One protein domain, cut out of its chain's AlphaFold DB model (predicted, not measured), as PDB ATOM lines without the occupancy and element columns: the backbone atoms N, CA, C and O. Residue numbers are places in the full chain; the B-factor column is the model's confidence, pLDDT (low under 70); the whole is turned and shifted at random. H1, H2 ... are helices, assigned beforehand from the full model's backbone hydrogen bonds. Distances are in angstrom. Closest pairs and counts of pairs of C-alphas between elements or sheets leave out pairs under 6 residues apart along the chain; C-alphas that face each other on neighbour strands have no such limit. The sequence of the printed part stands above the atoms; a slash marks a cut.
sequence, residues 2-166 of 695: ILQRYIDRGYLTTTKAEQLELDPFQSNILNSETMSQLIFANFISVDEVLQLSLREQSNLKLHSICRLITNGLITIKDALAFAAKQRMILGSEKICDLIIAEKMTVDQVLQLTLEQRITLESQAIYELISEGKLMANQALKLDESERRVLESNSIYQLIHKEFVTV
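AT A GLANCE: This is residues 2 to 166 of the 695 residues of an uncharacterized protein of Piscirickettsiaceae bacterium NZ-RLO1 (UniProt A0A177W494). This is a chain wound in stacked turns, a loose solenoid of short helices drawn out into a rod, with turn after turn made of three helices: H1 to H3, H4 to H6, H7 to H9, H10 to H12 and H13 to H15, with H16 opening a further turn at the far end. Along the rod the helices stand in rows: H4, H7, H10, H13 and H16 side by side and running the same way, H3, H6, H9, H12 and H15 in a second row, and H5, H8, H11 and H14 spaced out in a third. The printed part has 165 residues with sixteen named helices, H1 to H16 in chain order, and no named strand: the class is all helix. The whole is loose, with a radius of gyration of the C-alphas of 20.0 A, and spans 66 by 27 by 24 A.

HOW THE PARTS SIT: Begin at H1, residues 2 to 8, and H2, residues 14 to 19, a helical hairpin whose helices only just touch, with 3 pairs of C-alphas within 8 A; the closest C-alphas, of Ile 7 and Thr 14, are 6.4 A apart. H3, residues 24 to 31, touches H5, residues 46 to 51, the closest C-alphas being those of Gln 26 and Leu 50, 6.4 A apart. H4, residues 33 to 40, touches the hub H7, residues 63 to 70, at a shallow tilt of 14 degrees, the same way; look at Thr 34 and His 63, their closest C-alphas, 6.0 A apart. H6, residues 54 to 60, touches H8, residues 76 to 81, opposite ways at a steep tilt of 41 degrees, with the C-alphas of Glu 56 and Leu 80 closest at 5.0 A. H7 also touches H10, residues 93 to 100, at a shallow tilt of 15 degrees, the closest C-alphas, of Ser 64 and Glu 93, being 5.5 A apart. H9, residues 84 to 90, touches H11, residues 106 to 110, closest at the C-alphas of Gln 86 and Leu 110, 5.9 A. H12, residues 114 to 121, only just touches H14, residues 136 to 139, with 3 pairs within 8 A, the C-alphas of Thr 119 and Ala 139 closest at 7.2 A. H13, residues 123 to 130, touches H15, residues 144 to 151, about perpendicular at 79 degrees, with the C-alphas of Ala 124 and Glu 151 closest at 5.4 A. H16, residues 153 to 160, is close to H13 but not clearly touching it, with the C-alphas of Ala 124 and Tyr 156 closest at 6.7 A. In every helix but H1, with 2 of 3, and H14, too short for such a pair, each O i to N i+4 pair is within hydrogen-bond range.

IN THESE COORDINATES: Find C-alpha 2 at (12.428, 31.487, 55.955); from there H1 runs 10.7 A to C-alpha 8. At C-alpha 63, (19.379, 36.173, 38.128), H7 sets out and covers 10.5 A, the same length as H13. H3, H4, H12 and H15 each measure 10.4 A. H16 ends at C-alpha 160, (16.012, 34.986, 9.207), after 10.1 A.

THE WHOLE: The C-alphas farthest apart, of Thr 15 and Phe 163, are 66.6 A apart. The printed part has no cut, and the links between the helices are tight. The mean pLDDT of the printed part is 90.0, and no printed residue is under 70 in this model.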
ATOM      1  N   ILE A   2      11.265  31.346  56.862       77.94
ATOM      2  CA  ILE A   2      12.428  31.487  55.955       77.94
ATOM      3  C   ILE A   2      13.638  30.648  56.398       77.94
ATOM      4  O   ILE A   2      14.197  29.933  55.581       77.94
ATOM      5  N   LEU A   3      14.017  30.667  57.682       82.56
ATOM      6  CA  LEU A   3      15.137  29.850  58.181       82.56
ATOM      7  C   LEU A   3      14.866  28.340  58.102       82.56
ATOM      8  O   LEU A   3      15.791  27.568  57.868       82.56
ATOM      9  N   GLN A   4      13.596  27.928  58.215       83.81
ATOM     10  CA  GLN A   4      13.200  26.518  58.221       83.81
ATOM     11  C   GLN A   4      13.662  25.789  56.957       83.81
ATOM     12  O   GLN A   4      14.221  24.707  57.053       83.81
ATOM     13  N   ARG A   5      13.555  26.417  55.780       87.94
ATOM     14  CA  ARG A   5      13.971  25.777  54.519       87.94
ATOM     15  C   ARG A   5      15.475  25.487  54.439       87.94
ATOM     16  O   ARG A   5      15.881  24.574  53.729       87.94
ATOM     17  N   TYR A   6      16.304  26.282  55.122       87.38
ATOM     18  CA  TYR A   6      17.750  26.060  55.186       87.38
ATOM     19  C   TYR A   6      18.097  24.992  56.224       87.38
ATOM     20  O   TYR A   6      19.041  24.234  56.008       87.38
ATOM     21  N   ILE A   7      17.302  24.891  57.296       85.25
ATOM     22  CA  ILE A   7      17.391  23.810  58.286       85.25
ATOM     23  C   ILE A   7      17.019  22.471  57.652       85.25
ATOM     24  O   ILE A   7      17.803  21.528  57.715       85.25
ATOM     25  N   ASP A   8      15.874  22.408  56.971       86.81
ATOM     26  CA  ASP A   8      15.348  21.184  56.352       86.81
ATOM     27  C   ASP A   8      16.314  20.593  55.315       86.81
ATOM     28  O   ASP A   8      16.353  19.384  55.105       86.81
ATOM     29  N   ARG A   9      17.114  21.451  54.672       85.06
ATOM     30  CA  ARG A   9      18.116  21.056  53.675       85.06
ATOM     31  C   ARG A   9      19.536  20.905  54.238       85.06
ATOM     32  O   ARG A   9      20.446  20.609  53.474       85.06
ATOM     33  N   GLY A  10      19.738  21.094  55.544       84.56
ATOM     34  CA  GLY A  10      21.023  20.868  56.223       84.56
ATOM     35  C   GLY A  10      22.059  21.993  56.099       84.56
ATOM     36  O   GLY A  10      23.203  21.805  56.502       84.56
ATOM     37  N   TYR A  11      21.678  23.165  55.587       84.25
ATOM     38  CA  TYR A  11      22.562  24.333  55.433       84.25
ATOM     39  C   TYR A  11      22.591  25.231  56.681       84.25
ATOM     40  O   TYR A  11      23.405  26.148  56.772       84.25
ATOM     41  N   LEU A  12      21.702  24.979  57.648       85.56
ATOM     42  CA  LEU A  12      21.645  25.661  58.937       85.56
ATOM     43  C   LEU A  12      21.225  24.667  60.028       85.56
ATOM     44  O   LEU A  12      20.324  23.865  59.816       85.56
ATOM     45  N   THR A  13      21.846  24.694  61.206       85.62
ATOM     46  CA  THR A  13      21.389  23.860  62.331       85.62
ATOM     47  C   THR A  13      20.266  24.559  63.092       85.62
ATOM     48  O   THR A  13      20.225  25.788  63.146       85.62
ATOM     49  N   THR A  14      19.379  23.796  63.735       81.25
ATOM     50  CA  THR A  14      18.278  24.342  64.552       81.25
ATOM     51  C   THR A  14      18.799  25.289  65.635       81.25
ATOM     52  O   THR A  14      18.321  26.410  65.753       81.25
ATOM     53  N   THR A  15      19.870  24.896  66.332       82.75
ATOM     54  CA  THR A  15      20.519  25.718  67.367       82.75
ATOM     55  C   THR A  15      21.075  27.032  66.818       82.75
ATOM     56  O   THR A  15      20.997  28.062  67.478       82.75
ATOM     57  N   LYS A  16      21.634  27.021  65.602       80.00
ATOM     58  CA  LYS A  16      22.185  28.226  64.972       80.00
ATOM     59  C   LYS A  16      21.087  29.131  64.416       80.00
ATOM     60  O   LYS A  16      21.216  30.347  64.479       80.00
ATOM     61  N   ALA A  17      19.989  28.552  63.931       79.12
ATOM     62  CA  ALA A  17      18.807  29.295  63.508       79.12
ATOM     63  C   ALA A  17      18.113  30.019  64.671       79.12
ATOM     64  O   ALA A  17      17.654  31.140  64.487       79.12
ATOM     65  N   GLU A  18      18.072  29.411  65.861       81.00
ATOM     66  CA  GLU A  18      17.527  30.024  67.084       81.00
ATOM     67  C   GLU A  18      18.372  31.200  67.596       81.00
ATOM     68  O   GLU A  18      17.843  32.103  68.236       81.00
ATOM     69  N   GLN A  19      19.675  31.204  67.302       81.75
ATOM     70  CA  GLN A  19      20.606  32.277  67.675       81.75
ATOM     71  C   GLN A  19      20.661  33.422  66.651       81.75
ATOM     72  O   GLN A  19      21.244  34.468  66.931       81.75
ATOM     73  N   LEU A  20      20.086  33.232  65.460       81.00
ATOM     74  CA  LEU A  20      20.048  34.235  64.399       81.00
ATOM     75  C   LEU A  20      18.847  35.169  64.595       81.00
ATOM     76  O   LEU A  20      17.746  34.904  64.112       81.00
ATOM     77  N   GLU A  21      19.071  36.297  65.267       77.88
ATOM     78  CA  GLU A  21      18.125  37.418  65.273       77.88
ATOM     79  C   GLU A  21      18.190  38.155  63.930       77.88
ATOM     80  O   GLU A  21      18.956  39.099  63.751       77.88
ATOM     81  N   LEU A  22      17.407  37.683  62.954       79.81
ATOM     82  CA  LEU A  22      17.338  38.315  61.639       79.81
ATOM     83  C   LEU A  22      16.558  39.625  61.707       79.81
ATOM     84  O   LEU A  22      15.362  39.633  62.022       79.81
ATOM     85  N   ASP A  23      17.194  40.714  61.300       82.56
ATOM     86  CA  ASP A  23      16.468  41.940  60.999       82.56
ATOM     87  C   ASP A  23      15.616  41.778  59.706       82.56
ATOM     88  O   ASP A  23      15.790  40.822  58.928       82.56
ATOM     89  N   PRO A  24      14.662  42.691  59.433       79.44
ATOM     90  CA  PRO A  24      13.829  42.616  58.230       79.44
ATOM     91  C   PRO A  24      14.626  42.606  56.916       79.44
ATOM     92  O   PRO A  24      14.172  42.037  55.920       79.44
ATOM     93  N   PHE A  25      15.810  43.217  56.897       76.81
ATOM     94  CA  PHE A  25      16.673  43.300  55.727       76.81
ATOM     95  C   PHE A  25      17.389  41.965  55.467       76.81
ATOM     96  O   PHE A  25      17.336  41.444  54.351       76.81
ATOM     97  N   GLN A  26      17.959  41.354  56.502       82.88
ATOM     98  CA  GLN A  26      18.577  40.027  56.481       82.88
ATOM     99  C   GLN A  26      17.576  38.932  56.107       82.88
ATOM    100  O   GLN A  26      17.866  38.069  55.274       82.88
ATOM    101  N   SER A  27      16.360  39.014  56.651       82.50
ATOM    102  CA  SER A  27      15.249  38.134  56.282       82.50
ATOM    103  C   SER A  27      14.929  38.220  54.783       82.50
ATOM    104  O   SER A  27      14.776  37.194  54.119       82.50
ATOM    105  N   ASN A  28      14.915  39.432  54.216       83.56
ATOM    106  CA  ASN A  28      14.667  39.657  52.790       83.56
ATOM    107  C   ASN A  28      15.803  39.125  51.893       83.56
ATOM    108  O   ASN A  28      15.539  38.538  50.844       83.56
ATOM    109  N   ILE A  29      17.072  39.279  52.298       84.31
ATOM    110  CA  ILE A  29      18.210  38.699  51.560       84.31
ATOM    111  C   ILE A  29      18.073  37.191  51.484       84.31
ATOM    112  O   ILE A  29      18.137  36.641  50.387       84.31
ATOM    113  N   LEU A  30      17.877  36.541  52.635       85.75
ATOM    114  CA  LEU A  30      17.739  35.099  52.660       85.75
ATOM    115  C   LEU A  30      16.549  34.701  51.808       85.75
ATOM    116  O   LEU A  30      16.733  33.851  50.958       85.75
ATOM    117  N   ASN A  31      15.400  35.377  51.906       86.62
ATOM    118  CA  ASN A  31      14.208  35.060  51.116       86.62
ATOM    119  C   ASN A  31      14.403  35.115  49.583       86.62
ATOM    120  O   ASN A  31      13.632  34.477  48.868       86.62
ATOM    121  N   SER A  32      15.429  35.807  49.076       88.44
ATOM    122  CA  SER A  32      15.747  35.875  47.644       88.44
ATOM    123  C   SER A  32      15.981  34.490  47.030       88.44
ATOM    124  O   SER A  32      16.707  33.646  47.569       88.44
ATOM    125  N   GLU A  33      15.370  34.258  45.869       90.19
ATOM    126  CA  GLU A  33      15.483  32.992  45.152       90.19
ATOM    127  C   GLU A  33      16.914  32.726  44.670       90.19
ATOM    128  O   GLU A  33      17.450  31.654  44.943       90.19
ATOM    129  N   THR A  34      17.575  33.712  44.055       91.44
ATOM    130  CA  THR A  34      18.954  33.560  43.559       91.44
ATOM    131  C   THR A  34      19.935  33.277  44.697       91.44
ATOM    132  O   THR A  34      20.780  32.394  44.587       91.44
ATOM    133  N   MET A  35      19.773  33.943  45.845       90.62
ATOM    134  CA  MET A  35      20.581  33.673  47.043       90.62
ATOM    135  C   MET A  35      20.383  32.249  47.545       90.62
ATOM    136  O   MET A  35      21.340  31.561  47.888       90.62
ATOM    137  N   SER A  36      19.134  31.786  47.560       90.88
ATOM    138  CA  SER A  36      18.814  30.413  47.942       90.88
ATOM    139  C   SER A  36      19.460  29.409  46.996       90.88
ATOM    140  O   SER A  36      20.039  28.435  47.465       90.88
ATOM    141  N   GLN A  37      19.403  29.659  45.686       91.56
ATOM    142  CA  GLN A  37      20.039  28.816  44.675       91.56
ATOM    143  C   GLN A  37      21.557  28.733  44.889       91.56
ATOM    144  O   GLN A  37      22.092  27.628  44.928       91.56
ATOM    145  N   LEU A  38      22.238  29.863  45.114       92.75
ATOM    146  CA  LEU A  38      23.684  29.887  45.373       92.75
ATOM    147  C   LEU A  38      24.064  29.162  46.672       92.75
ATOM    148  O   LEU A  38      25.062  28.439  46.688       92.75
ATOM    149  N   ILE A  39      23.261  29.306  47.735       91.88
ATOM    150  CA  ILE A  39      23.468  28.577  48.996       91.88
ATOM    151  C   ILE A  39      23.297  27.075  48.777       91.88
ATOM    152  O   ILE A  39      24.159  26.285  49.150       91.88
ATOM    153  N   PHE A  40      22.201  26.664  48.136       90.44
ATOM    154  CA  PHE A  40      21.914  25.248  47.913       90.44
ATOM    155  C   PHE A  40      22.912  24.589  46.959       90.44
ATOM    156  O   PHE A  40      23.232  23.414  47.121       90.44
ATOM    157  N   ALA A  41      23.465  25.339  46.012       89.56
ATOM    158  CA  ALA A  41      24.539  24.868  45.150       89.56
ATOM    159  C   ALA A  41      25.937  24.934  45.808       89.56
ATOM    160  O   ALA A  41      26.927  24.646  45.144       89.56
ATOM    161  N   ASN A  42      26.031  25.257  47.107       91.00
ATOM    162  CA  ASN A  42      27.276  25.351  47.883       91.00
ATOM    163  C   ASN A  42      28.291  26.385  47.354       91.00
ATOM    164  O   ASN A  42      29.486  26.263  47.615       91.00
ATOM    165  N   PHE A  43      27.838  27.423  46.644       91.81
ATOM    166  CA  PHE A  43      28.719  28.521  46.230       91.81
ATOM    167  C   PHE A  43      28.960  29.539  47.353       91.81
ATOM    168  O   PHE A  43      29.980  30.222  47.334       91.81
ATOM    169  N   ILE A  44      28.034  29.647  48.315       92.81
ATOM    170  CA  ILE A  44      28.124  30.533  49.485       92.81
ATOM    171  C   ILE A  44      27.379  29.937  50.677       92.81
ATOM    172  O   ILE A  44      26.351  29.283  50.514       92.81
ATOM    173  N   SER A  45      27.861  30.169  51.890       91.06
ATOM    174  CA  SER A  45      27.171  29.760  53.116       91.06
ATOM    175  C   SER A  45      26.145  30.798  53.589       91.06
ATOM    176  O   SER A  45      26.196  31.973  53.228       91.06
ATOM    177  N   VAL A  46      25.217  30.374  54.455       87.75
ATOM    178  CA  VAL A  46      24.239  31.277  55.091       87.75
ATOM    179  C   VAL A  46      24.942  32.392  55.877       87.75
ATOM    180  O   VAL A  46      24.515  33.541  55.806       87.75
ATOM    181  N   ASP A  47      26.036  32.081  56.582       87.62
ATOM    182  CA  ASP A  47      26.785  33.078  57.357       87.62
ATOM    183  C   ASP A  47      27.439  34.125  56.454       87.62
ATOM    184  O   ASP A  47      27.362  35.318  56.738       87.62
ATOM    185  N   GLU A  48      28.055  33.692  55.352       89.50
ATOM    186  CA  GLU A  48      28.692  34.595  54.391       89.50
ATOM    187  C   GLU A  48      27.665  35.526  53.743       89.50
ATOM    188  O   GLU A  48      27.915  36.725  53.657       89.50
ATOM    189  N   VAL A  49      26.484  35.011  53.370       89.19
ATOM    190  CA  VAL A  49      25.388  35.824  52.809       89.19
ATOM    191  C   VAL A  49      24.954  36.935  53.769       89.19
ATOM    192  O   VAL A  49      24.694  38.057  53.330       89.19
ATOM    193  N   LEU A  50      24.901  36.650  55.072       87.81
ATOM    194  CA  LEU A  50      24.508  37.622  56.098       87.81
ATOM    195  C   LEU A  50      25.564  38.711  56.351       87.81
ATOM    196  O   LEU A  50      25.221  39.756  56.899       87.81
ATOM    197  N   GLN A  51      26.817  38.491  55.939       89.56
ATOM    198  CA  GLN A  51      27.918  39.457  56.062       89.56
ATOM    199  C   GLN A  51      28.151  40.288  54.791       89.56
ATOM    200  O   GLN A  51      28.989  41.191  54.793       89.56
ATOM    201  N   LEU A  52      27.426  40.009  53.703       90.00
ATOM    202  CA  LEU A  52      27.584  40.741  52.448       90.00
ATOM    203  C   LEU A  52      27.168  42.206  52.595       90.00
ATOM    204  O   LEU A  52      26.136  42.528  53.186       90.00
ATOM    205  N   SER A  53      27.905  43.103  51.950       89.12
ATOM    206  CA  SER A  53      27.496  44.495  51.774       89.12
ATOM    207  C   SER A  53      26.277  44.621  50.851       89.12
ATOM    208  O   SER A  53      26.009  43.762  50.008       89.12
ATOM    209  N   LEU A  54      25.571  45.757  50.915       84.69
ATOM    210  CA  LEU A  54      24.447  46.059  50.011       84.69
ATOM    211  C   LEU A  54      24.812  45.905  48.524       84.69
ATOM    212  O   LEU A  54      23.989  45.473  47.713       84.69
ATOM    213  N   ARG A  55      26.051  46.257  48.160       86.88
ATOM    214  CA  ARG A  55      26.555  46.163  46.784       86.88
ATOM    215  C   ARG A  55      26.692  44.708  46.345       86.88
ATOM    216  O   ARG A  55      26.198  44.354  45.281       86.88
ATOM    217  N   GLU A  56      27.346  43.893  47.160       89.62
ATOM    218  CA  GLU A  56      27.561  42.463  46.912       89.62
ATOM    219  C   GLU A  56      26.239  41.705  46.838       89.62
ATOM    220  O   GLU A  56      26.018  40.921  45.916       89.62
ATOM    221  N   GLN A  57      25.311  42.025  47.740       88.25
ATOM    222  CA  GLN A  57      23.958  41.485  47.689       88.25
ATOM    223  C   GLN A  57      23.253  41.860  46.387       88.25
ATOM    224  O   GLN A  57      22.620  41.014  45.769       88.25
ATOM    225  N   SER A  58      23.367  43.117  45.953       87.94
ATOM    226  CA  SER A  58      22.767  43.574  44.694       87.94
ATOM    227  C   SER A  58      23.355  42.861  43.475       87.94
ATOM    228  O   SER A  58      22.633  42.644  42.510       87.94
ATOM    229  N   ASN A  59      24.639  42.485  43.503       89.62
ATOM    230  CA  ASN A  59      25.253  41.694  42.435       89.62
ATOM    231  C   ASN A  59      24.665  40.270  42.412       89.62
ATOM    232  O   ASN A  59      24.162  39.829  41.385       89.62
ATOM    233  N   LEU A  60      24.662  39.567  43.547       90.50
ATOM    234  CA  LEU A  60      24.197  38.175  43.625       90.50
ATOM    235  C   LEU A  60      22.661  38.019  43.550       90.50
ATOM    236  O   LEU A  60      22.151  36.926  43.304       90.50
ATOM    237  N   LYS A  61      21.902  39.104  43.748       89.19
ATOM    238  CA  LYS A  61      20.443  39.138  43.537       89.19
ATOM    239  C   LYS A  61      20.050  39.136  42.058       89.19
ATOM    240  O   LYS A  61      18.890  38.877  41.754       89.19
ATOM    241  N   LEU A  62      20.979  39.432  41.148       89.38
ATOM    242  CA  LEU A  62      20.705  39.358  39.717       89.38
ATOM    243  C   LEU A  62      20.695  37.903  39.262       89.38
ATOM    244  O   LEU A  62      21.661  37.163  39.453       89.38
ATOM    245  N   HIS A  63      19.590  37.519  38.635       92.88
ATOM    246  CA  HIS A  63      19.379  36.173  38.128       92.88
ATOM    247  C   HIS A  63      20.435  35.787  37.083       92.88
ATOM    248  O   HIS A  63      21.058  34.734  37.206       92.88
ATOM    249  N   SER A  64      20.747  36.686  36.151       92.69
ATOM    250  CA  SER A  64      21.829  36.526  35.181       92.69
ATOM    251  C   SER A  64      23.197  36.220  35.818       92.69
ATOM    252  O   SER A  64      23.875  35.291  35.388       92.69
ATOM    253  N   ILE A  65      23.599  36.928  36.882       91.88
ATOM    254  CA  ILE A  65      24.873  36.681  37.586       91.88
ATOM    255  C   ILE A  65      24.844  35.326  38.297       91.88
ATOM    256  O   ILE A  65      25.815  34.574  38.223       91.88
ATOM    257  N   CYS A  66      23.726  34.988  38.944       93.12
ATOM    258  CA  CYS A  66      23.524  33.670  39.543       93.12
ATOM    259  C   CYS A  66      23.705  32.560  38.495       93.12
ATOM    260  O   CYS A  66      24.479  31.626  38.711       93.12
ATOM    261  N   ARG A  67      23.095  32.711  37.313       94.50
ATOM    262  CA  ARG A  67      23.248  31.773  36.193       94.50
ATOM    263  C   ARG A  67      24.703  31.621  35.755       94.50
ATOM    264  O   ARG A  67      25.161  30.486  35.630       94.50
ATOM    265  N   LEU A  68      25.453  32.712  35.596       94.12
ATOM    266  CA  LEU A  68      26.872  32.648  35.216       94.12
ATOM    267  C   LEU A  68      27.730  31.906  36.256       94.12
ATOM    268  O   LEU A  68      28.591  31.116  35.871       94.12
ATOM    269  N   ILE A  69      27.472  32.106  37.556       94.62
ATOM    270  CA  ILE A  69      28.158  31.367  38.634       94.62
ATOM    271  C   ILE A  69      27.818  29.877  38.549       94.62
ATOM    272  O   ILE A  69      28.713  29.035  38.547       94.62
ATOM    273  N   THR A  70      26.528  29.542  38.447       91.88
ATOM    274  CA  THR A  70      26.085  28.136  38.414       91.88
ATOM    275  C   THR A  70      26.560  27.373  37.175       91.88
ATOM    276  O   THR A  70      26.781  26.170  37.269       91.88
ATOM    277  N   ASN A  71      26.787  28.059  36.049       91.75
ATOM    278  CA  ASN A  71      27.394  27.484  34.842       91.75
ATOM    279  C   ASN A  71      28.936  27.459  34.893       91.75
ATOM    280  O   ASN A  71      29.571  27.021  33.940       91.75
ATOM    281  N   GLY A  72      29.557  27.924  35.984       91.94
ATOM    282  CA  GLY A  72      31.011  27.911  36.162       91.94
ATOM    283  C   GLY A  72      31.772  28.930  35.307       91.94
ATOM    284  O   GLY A  72      32.989  28.823  35.181       91.94
ATOM    285  N   LEU A  73      31.079  29.916  34.729       93.69
ATOM    286  CA  LEU A  73      31.666  30.926  33.839       93.69
ATOM    287  C   LEU A  73      32.333  32.071  34.610       93.69
ATOM    288  O   LEU A  73      33.226  32.732  34.086       93.69
ATOM    289  N   ILE A  74      31.908  32.304  35.855       93.31
ATOM    290  CA  ILE A  74      32.533  33.236  36.802       93.31
ATOM    291  C   ILE A  74      32.574  32.614  38.195       93.31
ATOM    292  O   ILE A  74      31.710  31.810  38.551       93.31
ATOM    293  N   THR A  75      33.541  33.014  39.020       93.56
ATOM    294  CA  THR A  75      33.547  32.603  40.427       93.56
ATOM    295  C   THR A  75      32.674  33.526  41.270       93.56
ATOM    296  O   THR A  75      32.421  34.682  40.917       93.56
ATOM    297  N   ILE A  76      32.255  33.054  42.447       92.69
ATOM    298  CA  ILE A  76      31.528  33.916  43.382       92.69
ATOM    299  C   ILE A  76      32.370  35.113  43.838       92.69
ATOM    300  O   ILE A  76      31.849  36.211  44.016       92.69
ATOM    301  N   LYS A  77      33.688  34.929  43.961       93.06
ATOM    302  CA  LYS A  77      34.619  35.995  44.333       93.06
ATOM    303  C   LYS A  77      34.633  37.108  43.283       93.06
ATOM    304  O   LYS A  77      34.612  38.282  43.652       93.06
ATOM    305  N   ASP A  78      34.611  36.745  42.002       90.94
ATOM    306  CA  ASP A  78      34.536  37.712  40.903       90.94
ATOM    307  C   ASP A  78      33.197  38.460  40.937       90.94
ATOM    308  O   ASP A  78      33.166  39.691  40.871       90.94
ATOM    309  N   ALA A  79      32.096  37.733  41.157       91.38
ATOM    310  CA  ALA A  79      30.757  38.310  41.245       91.38
ATOM    311  C   ALA A  79      30.607  39.342  42.379       91.38
ATOM    312  O   ALA A  79      29.985  40.396  42.201       91.38
ATOM    313  N   LEU A  80      31.210  39.079  43.541       91.88
ATOM    314  CA  LEU A  80      31.245  40.000  44.684       91.88
ATOM    315  C   LEU A  80      32.096  41.255  44.397       91.88
ATOM    316  O   LEU A  80      31.775  42.367  44.840       91.88
ATOM    317  N   ALA A  81      33.157  41.102  43.602       92.38
ATOM    318  CA  ALA A  81      34.061  42.187  43.242       92.38
ATOM    319  C   ALA A  81      33.481  43.155  42.194       92.38
ATOM    320  O   ALA A  81      33.965  44.288  42.106       92.38
ATOM    321  N   PHE A  82      32.444  42.763  41.441       90.50
ATOM    322  CA  PHE A  82      31.912  43.584  40.351       90.50
ATOM    323  C   PHE A  82      31.466  44.983  40.792       90.50
ATOM    324  O   PHE A  82      30.676  45.172  41.726       90.50
ATOM    325  N   ALA A  83      31.946  45.978  40.048       88.56
ATOM    326  CA  ALA A  83      31.515  47.362  40.159       88.56
ATOM    327  C   ALA A  83      30.118  47.569  39.548       88.56
ATOM    328  O   ALA A  83      29.617  46.743  38.786       88.56
ATOM    329  N   ALA A  84      29.501  48.723  39.823       83.12
ATOM    330  CA  ALA A  84      28.153  49.037  39.342       83.12
ATOM    331  C   ALA A  84      28.009  48.931  37.810       83.12
ATOM    332  O   ALA A  84      27.015  48.382  37.345       83.12
ATOM    333  N   LYS A  85      29.010  49.385  37.035       84.38
ATOM    334  CA  LYS A  85      29.015  49.265  35.563       84.38
ATOM    335  C   LYS A  85      29.017  47.800  35.107       84.38
ATOM    336  O   LYS A  85      28.235  47.434  34.239       84.38
ATOM    337  N   GLN A  86      29.862  46.965  35.710       86.88
ATOM    338  CA  GLN A  86      29.984  45.542  35.371       86.88
ATOM    339  C   GLN A  86      28.707  44.781  35.734       86.88
ATOM    340  O   GLN A  86      28.181  44.039  34.910       86.88
ATOM    341  N   ARG A  87      28.154  45.051  36.928       87.19
ATOM    342  CA  ARG A  87      26.847  44.539  37.357       87.19
ATOM    343  C   ARG A  87      25.757  44.909  36.354       87.19
ATOM    344  O   ARG A  87      24.935  44.075  36.012       87.19
ATOM    345  N   MET A  88      25.733  46.164  35.914       85.88
ATOM    346  CA  MET A  88      24.720  46.655  34.988       85.88
ATOM    347  C   MET A  88      24.779  45.923  33.637       85.88
ATOM    348  O   MET A  88      23.731  45.564  33.116       85.88
ATOM    349  N   ILE A  89      25.975  45.667  33.095       87.19
ATOM    350  CA  ILE A  89      26.145  44.929  31.833       87.19
ATOM    351  C   ILE A  89      25.753  43.453  32.006       87.19
ATOM    352  O   ILE A  89      24.917  42.943  31.265       87.19
ATOM    353  N   LEU A  90      26.318  42.777  33.011       88.94
ATOM    354  CA  LEU A  90      26.050  41.358  33.277       88.94
ATOM    355  C   LEU A  90      24.639  41.101  33.821       88.94
ATOM    356  O   LEU A  90      24.216  39.955  33.902       88.94
ATOM    357  N   GLY A  91      23.905  42.150  34.193       86.88
ATOM    358  CA  GLY A  91      22.497  42.094  34.582       86.88
ATOM    359  C   GLY A  91      21.540  41.795  33.428       86.88
ATOM    360  O   GLY A  91      20.377  41.497  33.672       86.88
ATOM    361  N   SER A  92      22.010  41.883  32.185       91.38
ATOM    362  CA  SER A  92      21.211  41.598  30.999       91.38
ATOM    363  C   SER A  92      21.082  40.095  30.760       91.38
ATOM    364  O   SER A  92      22.087  39.407  30.572       91.38
ATOM    365  N   GLU A  93      19.849  39.581  30.732       92.38
ATOM    366  CA  GLU A  93      19.588  38.159  30.457       92.38
ATOM    367  C   GLU A  93      20.059  37.762  29.052       92.38
ATOM    368  O   GLU A  93      20.719  36.740  28.910       92.38
ATOM    369  N   LYS A  94      19.858  38.616  28.038       94.25
ATOM    370  CA  LYS A  94      20.333  38.363  26.666       94.25
ATOM    371  C   LYS A  94      21.846  38.202  26.594       94.25
ATOM    372  O   LYS A  94      22.350  37.272  25.979       94.25
ATOM    373  N   ILE A  95      22.587  39.093  27.251       94.06
ATOM    374  CA  ILE A  95      24.050  39.006  27.282       94.06
ATOM    375  C   ILE A  95      24.488  37.761  28.060       94.06
ATOM    376  O   ILE A  95      25.413  37.076  27.636       94.06
ATOM    377  N   CYS A  96      23.812  37.436  29.165       94.31
ATOM    378  CA  CYS A  96      24.060  36.202  29.909       94.31
ATOM    379  C   CYS A  96      23.870  34.959  29.025       94.31
ATOM    380  O   CYS A  96      24.747  34.096  28.999       94.31
ATOM    381  N   ASP A  97      22.793  34.909  28.241       94.94
ATOM    382  CA  ASP A  97      22.531  33.823  27.297       94.94
ATOM    383  C   ASP A  97      23.625  33.715  26.230       94.94
ATOM    384  O   ASP A  97      24.087  32.613  25.946       94.94
ATOM    385  N   LEU A  98      24.101  34.842  25.687       95.31
ATOM    386  CA  LEU A  98      25.196  34.852  24.710       95.31
ATOM    387  C   LEU A  98      26.520  34.334  25.294       95.31
ATOM    388  O   LEU A  98      27.277  33.675  24.579       95.31
ATOM    389  N   ILE A  99      26.807  34.608  26.571       95.12
ATOM    390  CA  ILE A  99      27.989  34.055  27.251       95.12
ATOM    391  C   ILE A  99      27.812  32.547  27.468       95.12
ATOM    392  O   ILE A  99      28.720  31.776  27.171       95.12
ATOM    393  N   ILE A 100      26.646  32.119  27.964       93.50
ATOM    394  CA  ILE A 100      26.347  30.700  28.223       93.50
ATOM    395  C   ILE A 100      26.375  29.881  26.927       93.50
ATOM    396  O   ILE A 100      26.860  28.756  26.928       93.50
ATOM    397  N   ALA A 101      25.912  30.453  25.816       93.44
ATOM    398  CA  ALA A 101      25.970  29.847  24.487       93.44
ATOM    399  C   ALA A 101      27.363  29.929  23.826       93.44
ATOM    400  O   ALA A 101      27.485  29.650  22.632       93.44
ATOM    401  N   GLU A 102      28.393  30.357  24.566       93.94
ATOM    402  CA  GLU A 102      29.783  30.503  24.110       93.94
ATOM    403  C   GLU A 102      29.952  31.424  22.883       93.94
ATOM    404  O   GLU A 102      30.955  31.372  22.169       93.94
ATOM    405  N   LYS A 103      28.985  32.317  22.631       93.69
ATOM    406  CA  LYS A 103      29.067  33.328  21.561       93.69
ATOM    407  C   LYS A 103      29.940  34.515  21.968       93.69
ATOM    408  O   LYS A 103      30.434  35.234  21.099       93.69
ATOM    409  N   MET A 104      30.119  34.725  23.274       94.06
ATOM    410  CA  MET A 104      30.947  35.778  23.867       94.06
ATOM    411  C   MET A 104      31.630  35.292  25.145       94.06
ATOM    412  O   MET A 104      31.117  34.418  25.838       94.06
ATOM    413  N   THR A 105      32.758  35.903  25.509       92.50
ATOM    414  CA  THR A 105      33.395  35.670  26.814       92.50
ATOM    415  C   THR A 105      32.998  36.735  27.833       92.50
ATOM    416  O   THR A 105      32.669  37.872  27.485       92.50
ATOM    417  N   VAL A 106      33.083  36.392  29.121       91.50
ATOM    418  CA  VAL A 106      32.852  37.347  30.218       91.50
ATOM    419  C   VAL A 106      33.788  38.554  30.093       91.50
ATOM    420  O   VAL A 106      33.339  39.690  30.222       91.50
ATOM    421  N   ASP A 107      35.064  38.331  29.770       90.12
ATOM    422  CA  ASP A 107      36.046  39.408  29.617       90.12
ATOM    423  C   ASP A 107      35.677  40.382  28.495       90.12
ATOM    424  O   ASP A 107      35.778  41.594  28.685       90.12
ATOM    425  N   GLN A 108      35.196  39.881  27.351       90.88
ATOM    426  CA  GLN A 108      34.704  40.733  26.264       90.88
ATOM    427  C   GLN A 108      33.515  41.579  26.725       90.88
ATOM    428  O   GLN A 108      33.480  42.787  26.487       90.88
ATOM    429  N   VAL A 109      32.566  40.958  27.429       91.81
ATOM    430  CA  VAL A 109      31.354  41.620  27.921       91.81
ATOM    431  C   VAL A 109      31.676  42.716  28.943       91.81
ATOM    432  O   VAL A 109      31.085  43.796  28.920       91.81
ATOM    433  N   LEU A 110      32.654  42.497  29.820       89.31
ATOM    434  CA  LEU A 110      33.060  43.490  30.819       89.31
ATOM    435  C   LEU A 110      33.699  44.749  30.206       89.31
ATOM    436  O   LEU A 110      33.705  45.799  30.857       89.31
ATOM    437  N   GLN A 111      34.205  44.663  28.972       90.44
ATOM    438  CA  GLN A 111      34.803  45.785  28.240       90.44
ATOM    439  C   GLN A 111      33.808  46.549  27.357       90.44
ATOM    440  O   GLN A 111      34.196  47.534  26.725       90.44
ATOM    441  N   LEU A 112      32.531  46.153  27.330       91.88
ATOM    442  CA  LEU A 112      31.540  46.791  26.469       91.88
ATOM    443  C   LEU A 112      31.336  48.272  26.810       91.88
ATOM    444  O   LEU A 112      31.296  48.710  27.975       91.88
ATOM    445  N   THR A 113      31.163  49.059  25.753       89.62
ATOM    446  CA  THR A 113      30.589  50.399  25.858       89.62
ATOM    447  C   THR A 113      29.080  50.307  26.099       89.62
ATOM    448  O   THR A 113      28.467  49.248  25.956       89.62
ATOM    449  N   LEU A 114      28.460  51.424  26.490       84.94
ATOM    450  CA  LEU A 114      27.004  51.472  26.635       84.94
ATOM    451  C   LEU A 114      26.300  51.199  25.294       84.94
ATOM    452  O   LEU A 114      25.334  50.449  25.273       84.94
ATOM    453  N   GLU A 115      26.829  51.732  24.191       87.12
ATOM    454  CA  GLU A 115      26.264  51.553  22.846       87.12
ATOM    455  C   GLU A 115      26.328  50.096  22.373       87.12
ATOM    456  O   GLU A 115      25.348  49.530  21.889       87.12
ATOM    457  N   GLN A 116      27.466  49.435  22.595       91.38
ATOM    458  CA  GLN A 116      27.629  48.017  22.273       91.38
ATOM    459  C   GLN A 116      26.694  47.133  23.098       91.38
ATOM    460  O   GLN A 116      26.146  46.157  22.591       91.38
ATOM    461  N   ARG A 117      26.478  47.489  24.369       90.56
ATOM    462  CA  ARG A 117      25.497  46.810  25.213       90.56
ATOM    463  C   ARG A 117      24.085  46.967  24.646       90.56
ATOM    464  O   ARG A 117      23.402  45.961  24.503       90.56
ATOM    465  N   ILE A 118      23.671  48.191  24.308       88.56
ATOM    466  CA  ILE A 118      22.352  48.467  23.710       88.56
ATOM    467  C   ILE A 118      22.170  47.647  22.426       88.56
ATOM    468  O   ILE A 118      21.122  47.038  22.229       88.56
ATOM    469  N   THR A 119      23.216  47.558  21.602       92.56
ATOM    470  CA  THR A 119      23.216  46.763  20.367       92.56
ATOM    471  C   THR A 119      22.949  45.282  20.633       92.56
ATOM    472  O   THR A 119      22.074  44.699  20.003       92.56
ATOM    473  N   LEU A 120      23.642  44.672  21.599       93.44
ATOM    474  CA  LEU A 120      23.430  43.265  21.968       93.44
ATOM    475  C   LEU A 120      22.100  43.014  22.696       93.44
ATOM    476  O   LEU A 120      21.599  41.891  22.704       93.44
ATOM    477  N   GLU A 121      21.533  44.039  23.334       91.81
ATOM    478  CA  GLU A 121      20.229  43.971  23.999       91.81
ATOM    479  C   GLU A 121      19.051  44.117  23.027       91.81
ATOM    480  O   GLU A 121      17.915  43.786  23.388       91.81
ATOM    481  N   SER A 122      19.300  44.548  21.790       94.06
ATOM    482  CA  SER A 122      18.303  44.568  20.722       94.06
ATOM    483  C   SER A 122      17.774  43.161  20.432       94.06
ATOM    484  O   SER A 122      18.522  42.185  20.453       94.06
ATOM    485  N   GLN A 123      16.460  43.019  20.215       94.50
ATOM    486  CA  GLN A 123      15.839  41.709  19.965       94.50
ATOM    487  C   GLN A 123      16.342  41.089  18.664       94.50
ATOM    488  O   GLN A 123      16.848  39.971  18.699       94.50
ATOM    489  N   ALA A 124      16.290  41.848  17.569       94.44
ATOM    490  CA  ALA A 124      16.721  41.382  16.258       94.44
ATOM    491  C   ALA A 124      18.198  40.958  16.267       94.44
ATOM    492  O   ALA A 124      18.537  39.858  15.841       94.44
ATOM    493  N   ILE A 125      19.085  41.792  16.825       96.00
ATOM    494  CA  ILE A 125      20.524  41.494  16.887       96.00
ATOM    495  C   ILE A 125      20.805  40.251  17.736       96.00
ATOM    496  O   ILE A 125      21.572  39.384  17.320       96.00
ATOM    497  N   TYR A 126      20.186  40.146  18.916       95.50
ATOM    498  CA  TYR A 126      20.348  38.984  19.788       95.50
ATOM    499  C   TYR A 126      19.939  37.679  19.094       95.50
ATOM    500  O   TYR A 126      20.675  36.692  19.176       95.50
ATOM    501  N   GLU A 127      18.804  37.669  18.396       95.75
ATOM    502  CA  GLU A 127      18.315  36.492  17.670       95.75
ATOM    503  C   GLU A 127      19.252  36.126  16.516       95.75
ATOM    504  O   GLU A 127      19.678  34.976  16.422       95.75
ATOM    505  N   LEU A 128      19.697  37.111  15.726       96.06
ATOM    506  CA  LEU A 128      20.663  36.888  14.645       96.06
ATOM    507  C   LEU A 128      21.984  36.287  15.155       96.06
ATOM    508  O   LEU A 128      22.567  35.428  14.490       96.06
ATOM    509  N   ILE A 129      22.464  36.703  16.333       96.19
ATOM    510  CA  ILE A 129      23.665  36.116  16.950       96.19
ATOM    511  C   ILE A 129      23.391  34.708  17.479       96.19
ATOM    512  O   ILE A 129      24.209  33.798  17.292       96.19
ATOM    513  N   SER A 130      22.249  34.517  18.136       93.44
ATOM    514  CA  SER A 130      21.860  33.235  18.730       93.44
ATOM    515  C   SER A 130      21.714  32.150  17.663       93.44
ATOM    516  O   SER A 130      22.217  31.040  17.841       93.44
ATOM    517  N   GLU A 131      21.143  32.501  16.512       93.19
ATOM    518  CA  GLU A 131      21.009  31.635  15.335       93.19
ATOM    519  C   GLU A 131      22.315  31.480  14.540       93.19
ATOM    520  O   GLU A 131      22.399  30.651  13.637       93.19
ATOM    521  N   GLY A 132      23.357  32.247  14.870       92.69
ATOM    522  CA  GLY A 132      24.653  32.193  14.191       92.69
ATOM    523  C   GLY A 132      24.693  32.887  12.827       92.69
ATOM    524  O   GLY A 132      25.666  32.703  12.098       92.69
ATOM    525  N   LYS A 133      23.683  33.699  12.493       93.94
ATOM    526  CA  LYS A 133      23.621  34.515  11.266       93.94
ATOM    527  C   LYS A 133      24.493  35.770  11.354       93.94
ATOM    528  O   LYS A 133      24.942  36.279  10.331       93.94
ATOM    529  N   LEU A 134      24.760  36.246  12.572       95.38
ATOM    530  CA  LEU A 134      25.652  37.366  12.876       95.38
ATOM    531  C   LEU A 134      26.667  36.960  13.951       95.38
ATOM    532  O   LEU A 134      26.298  36.470  15.015       95.38
ATOM    533  N   MET A 135      27.959  37.198  13.733       94.31
ATOM    534  CA  MET A 135      28.949  36.953  14.786       94.31
ATOM    535  C   MET A 135      28.907  38.075  15.827       94.31
ATOM    536  O   MET A 135      28.874  39.251  15.468       94.31
ATOM    537  N   ALA A 136      29.023  37.754  17.119       92.50
ATOM    538  CA  ALA A 136      29.017  38.770  18.179       92.50
ATOM    539  C   ALA A 136      30.084  39.863  17.958       92.50
ATOM    540  O   ALA A 136      29.804  41.048  18.078       92.50
ATOM    541  N   ASN A 137      31.294  39.488  17.524       91.19
ATOM    542  CA  ASN A 137      32.358  40.448  17.204       91.19
ATOM    543  C   ASN A 137      32.044  41.358  16.002       91.19
ATOM    544  O   ASN A 137      32.637  42.431  15.899       91.19
ATOM    545  N   GLN A 138      31.177  40.927  15.079       92.88
ATOM    546  CA  GLN A 138      30.664  41.785  14.007       92.88
ATOM    547  C   GLN A 138      29.605  42.736  14.569       92.88
ATOM    548  O   GLN A 138      29.712  43.935  14.346       92.88
ATOM    549  N   ALA A 139      28.671  42.235  15.388       93.81
ATOM    550  CA  ALA A 139      27.647  43.054  16.039       93.81
ATOM    551  C   ALA A 139      28.242  44.213  16.860       93.81
ATOM    552  O   ALA A 139      27.736  45.327  16.835       93.81
ATOM    553  N   LEU A 140      29.371  43.975  17.538       92.69
ATOM    554  CA  LEU A 140      30.084  44.991  18.322       92.69
ATOM    555  C   LEU A 140      30.730  46.117  17.502       92.69
ATOM    556  O   LEU A 140      31.176  47.105  18.095       92.69
ATOM    557  N   LYS A 141      30.852  45.940  16.183       93.81
ATOM    558  CA  LYS A 141      31.421  46.922  15.252       93.81
ATOM    559  C   LYS A 141      30.356  47.714  14.502       93.81
ATOM    560  O   LYS A 141      30.739  48.657  13.820       93.81
ATOM    561  N   LEU A 142      29.084  47.327  14.626       92.94
ATOM    562  CA  LEU A 142      27.988  48.016  13.963       92.94
ATOM    563  C   LEU A 142      27.889  49.445  14.484       92.94
ATOM    564  O   LEU A 142      27.946  49.677  15.697       92.94
ATOM    565  N   ASP A 143      27.717  50.390  13.571       90.25
ATOM    566  CA  ASP A 143      27.267  51.724  13.944       90.25
ATOM    567  C   ASP A 143      25.742  51.759  14.182       90.25
ATOM    568  O   ASP A 143      25.022  50.769  14.011       90.25
ATOM    569  N   GLU A 144      25.229  52.910  14.620       86.75
ATOM    570  CA  GLU A 144      23.798  53.067  14.894       86.75
ATOM    571  C   GLU A 144      22.933  52.864  13.633       86.75
ATOM    572  O   GLU A 144      21.829  52.323  13.722       86.75
ATOM    573  N   SER A 145      23.424  53.273  12.462       87.75
ATOM    574  CA  SER A 145      22.715  53.140  11.186       87.75
ATOM    575  C   SER A 145      22.635  51.676  10.762       87.75
ATOM    576  O   SER A 145      21.549  51.175  10.480       87.75
ATOM    577  N   GLU A 146      23.758  50.960  10.790       91.62
ATOM    578  CA  GLU A 146      23.843  49.529  10.490       91.62
ATOM    579  C   GLU A 146      22.993  48.700  11.458       91.62
ATOM    580  O   GLU A 146      22.271  47.795  11.034       91.62
ATOM    581  N   ARG A 147      22.997  49.051  12.752       91.88
ATOM    582  CA  ARG A 147      22.108  48.432  13.743       91.88
ATOM    583  C   ARG A 147      20.640  48.607  13.359       91.88
ATOM    584  O   ARG A 147      19.912  47.618  13.327       91.88
ATOM    585  N   ARG A 148      20.210  49.829  13.030       90.12
ATOM    586  CA  ARG A 148      18.816  50.108  12.637       90.12
ATOM    587  C   ARG A 148      18.388  49.332  11.391       90.12
ATOM    588  O   ARG A 148      17.235  48.925  11.307       90.12
ATOM    589  N   VAL A 149      19.301  49.087  10.447       92.44
ATOM    590  CA  VAL A 149      19.026  48.253   9.261       92.44
ATOM    591  C   VAL A 149      18.664  46.832   9.664       92.44
ATOM    592  O   VAL A 149      17.662  46.304   9.193       92.44
ATOM    593  N   LEU A 150      19.454  46.223  10.546       93.75
ATOM    594  CA  LEU A 150      19.208  44.859  11.016       93.75
ATOM    595  C   LEU A 150      18.002  44.763  11.960       93.75
ATOM    596  O   LEU A 150      17.423  43.690  12.102       93.75
ATOM    597  N   GLU A 151      17.611  45.874  12.586       91.81
ATOM    598  CA  GLU A 151      16.391  45.990  13.393       91.81
ATOM    599  C   GLU A 151      15.120  46.183  12.551       91.81
ATOM    600  O   GLU A 151      14.016  46.003  13.072       91.81
ATOM    601  N   SER A 152      15.240  46.517  11.261       93.06
ATOM    602  CA  SER A 152      14.088  46.599  10.359       93.06
ATOM    603  C   SER A 152      13.444  45.223  10.209       93.06
ATOM    604  O   SER A 152      14.104  44.257   9.827       93.06
ATOM    605  N   ASN A 153      12.139  45.126  10.478       92.06
ATOM    606  CA  ASN A 153      11.405  43.858  10.443       92.06
ATOM    607  C   ASN A 153      11.506  43.164   9.072       92.06
ATOM    608  O   ASN A 153      11.708  41.953   9.015       92.06
ATOM    609  N   SER A 154      11.430  43.923   7.974       92.88
ATOM    610  CA  SER A 154      11.572  43.379   6.619       92.88
ATOM    611  C   SER A 154      12.954  42.762   6.399       92.88
ATOM    612  O   SER A 154      13.077  41.630   5.934       92.88
ATOM    613  N   ILE A 155      14.011  43.482   6.781       93.44
ATOM    614  CA  ILE A 155      15.395  43.022   6.625       93.44
ATOM    615  C   ILE A 155      15.682  41.826   7.531       93.44
ATOM    616  O   ILE A 155      16.211  40.815   7.066       93.44
ATOM    617  N   TYR A 156      15.286  41.915   8.799       93.81
ATOM    618  CA  TYR A 156      15.404  40.826   9.758       93.81
ATOM    619  C   TYR A 156      14.753  39.547   9.221       93.81
ATOM    620  O   TYR A 156      15.380  38.493   9.250       93.81
ATOM    621  N   GLN A 157      13.543  39.626   8.660       93.25
ATOM    622  CA  GLN A 157      12.859  38.458   8.103       93.25
ATOM    623  C   GLN A 157      13.567  37.869   6.876       93.25
ATOM    624  O   GLN A 157      13.633  36.644   6.759       93.25
ATOM    625  N   LEU A 158      14.118  38.703   5.986       93.50
ATOM    626  CA  LEU A 158      14.902  38.224   4.838       93.50
ATOM    627  C   LEU A 158      16.155  37.468   5.296       93.50
ATOM    628  O   LEU A 158      16.464  36.412   4.748       93.50
ATOM    629  N   ILE A 159      16.843  37.975   6.323       94.75
ATOM    630  CA  ILE A 159      18.015  37.311   6.906       94.75
ATOM    631  C   ILE A 159      17.589  36.042   7.649       94.75
ATOM    632  O   ILE A 159      18.198  34.984   7.489       94.75
ATOM    633  N   HIS A 160      16.513  36.113   8.433       92.00
ATOM    634  CA  HIS A 160      16.012  34.986   9.207       92.00
ATOM    635  C   HIS A 160      15.589  33.822   8.293       92.00
ATOM    636  O   HIS A 160      15.839  32.666   8.627       92.00
ATOM    637  N   LYS A 161      15.003  34.098   7.126       91.31
ATOM    638  CA  LYS A 161      14.663  33.078   6.120       91.31
ATOM    639  C   LYS A 161      15.827  32.675   5.203       91.31
ATOM    640  O   LYS A 161      15.610  31.893   4.287       91.31
ATOM    641  N   GLU A 162      17.034  33.191   5.443       91.62
ATOM    642  CA  GLU A 162      18.239  32.915   4.644       91.62
ATOM    643  C   GLU A 162      18.116  33.338   3.167       91.62
ATOM    644  O   GLU A 162      18.810  32.821   2.291       91.62
ATOM    645  N   PHE A 163      17.248  34.314   2.875       91.75
ATOM    646  CA  PHE A 163      17.134  34.891   1.536       91.75
ATOM    647  C   PHE A 163      18.262  35.879   1.233       91.75
ATOM    648  O   PHE A 163      18.688  35.998   0.085       91.75
ATOM    649  N   VAL A 164      18.763  36.567   2.263       93.44
ATOM    650  CA  VAL A 164      19.913  37.476   2.177       93.44
ATOM    651  C   VAL A 164      20.841  37.270   3.370       93.44
ATOM    652  O   VAL A 164      20.399  36.917   4.464       93.44
ATOM    653  N   THR A 165      22.135  37.513   3.184       93.31
ATOM    654  CA  THR A 165      23.096  37.527   4.296       93.31
ATOM    655  C   THR A 165      23.087  38.876   5.018       93.31
ATOM    656  O   THR A 165      22.626  39.883   4.477       93.31
ATOM    657  N   VAL A 166      23.647  38.928   6.232       93.75
ATOM    658  CA  VAL A 166      23.831  40.198   6.958       93.75
ATOM    659  C   VAL A 166      24.666  41.187   6.138       93.75
ATOM    660  O   VAL A 166      24.283  42.345   6.009       93.75
TER     661      VAL A 166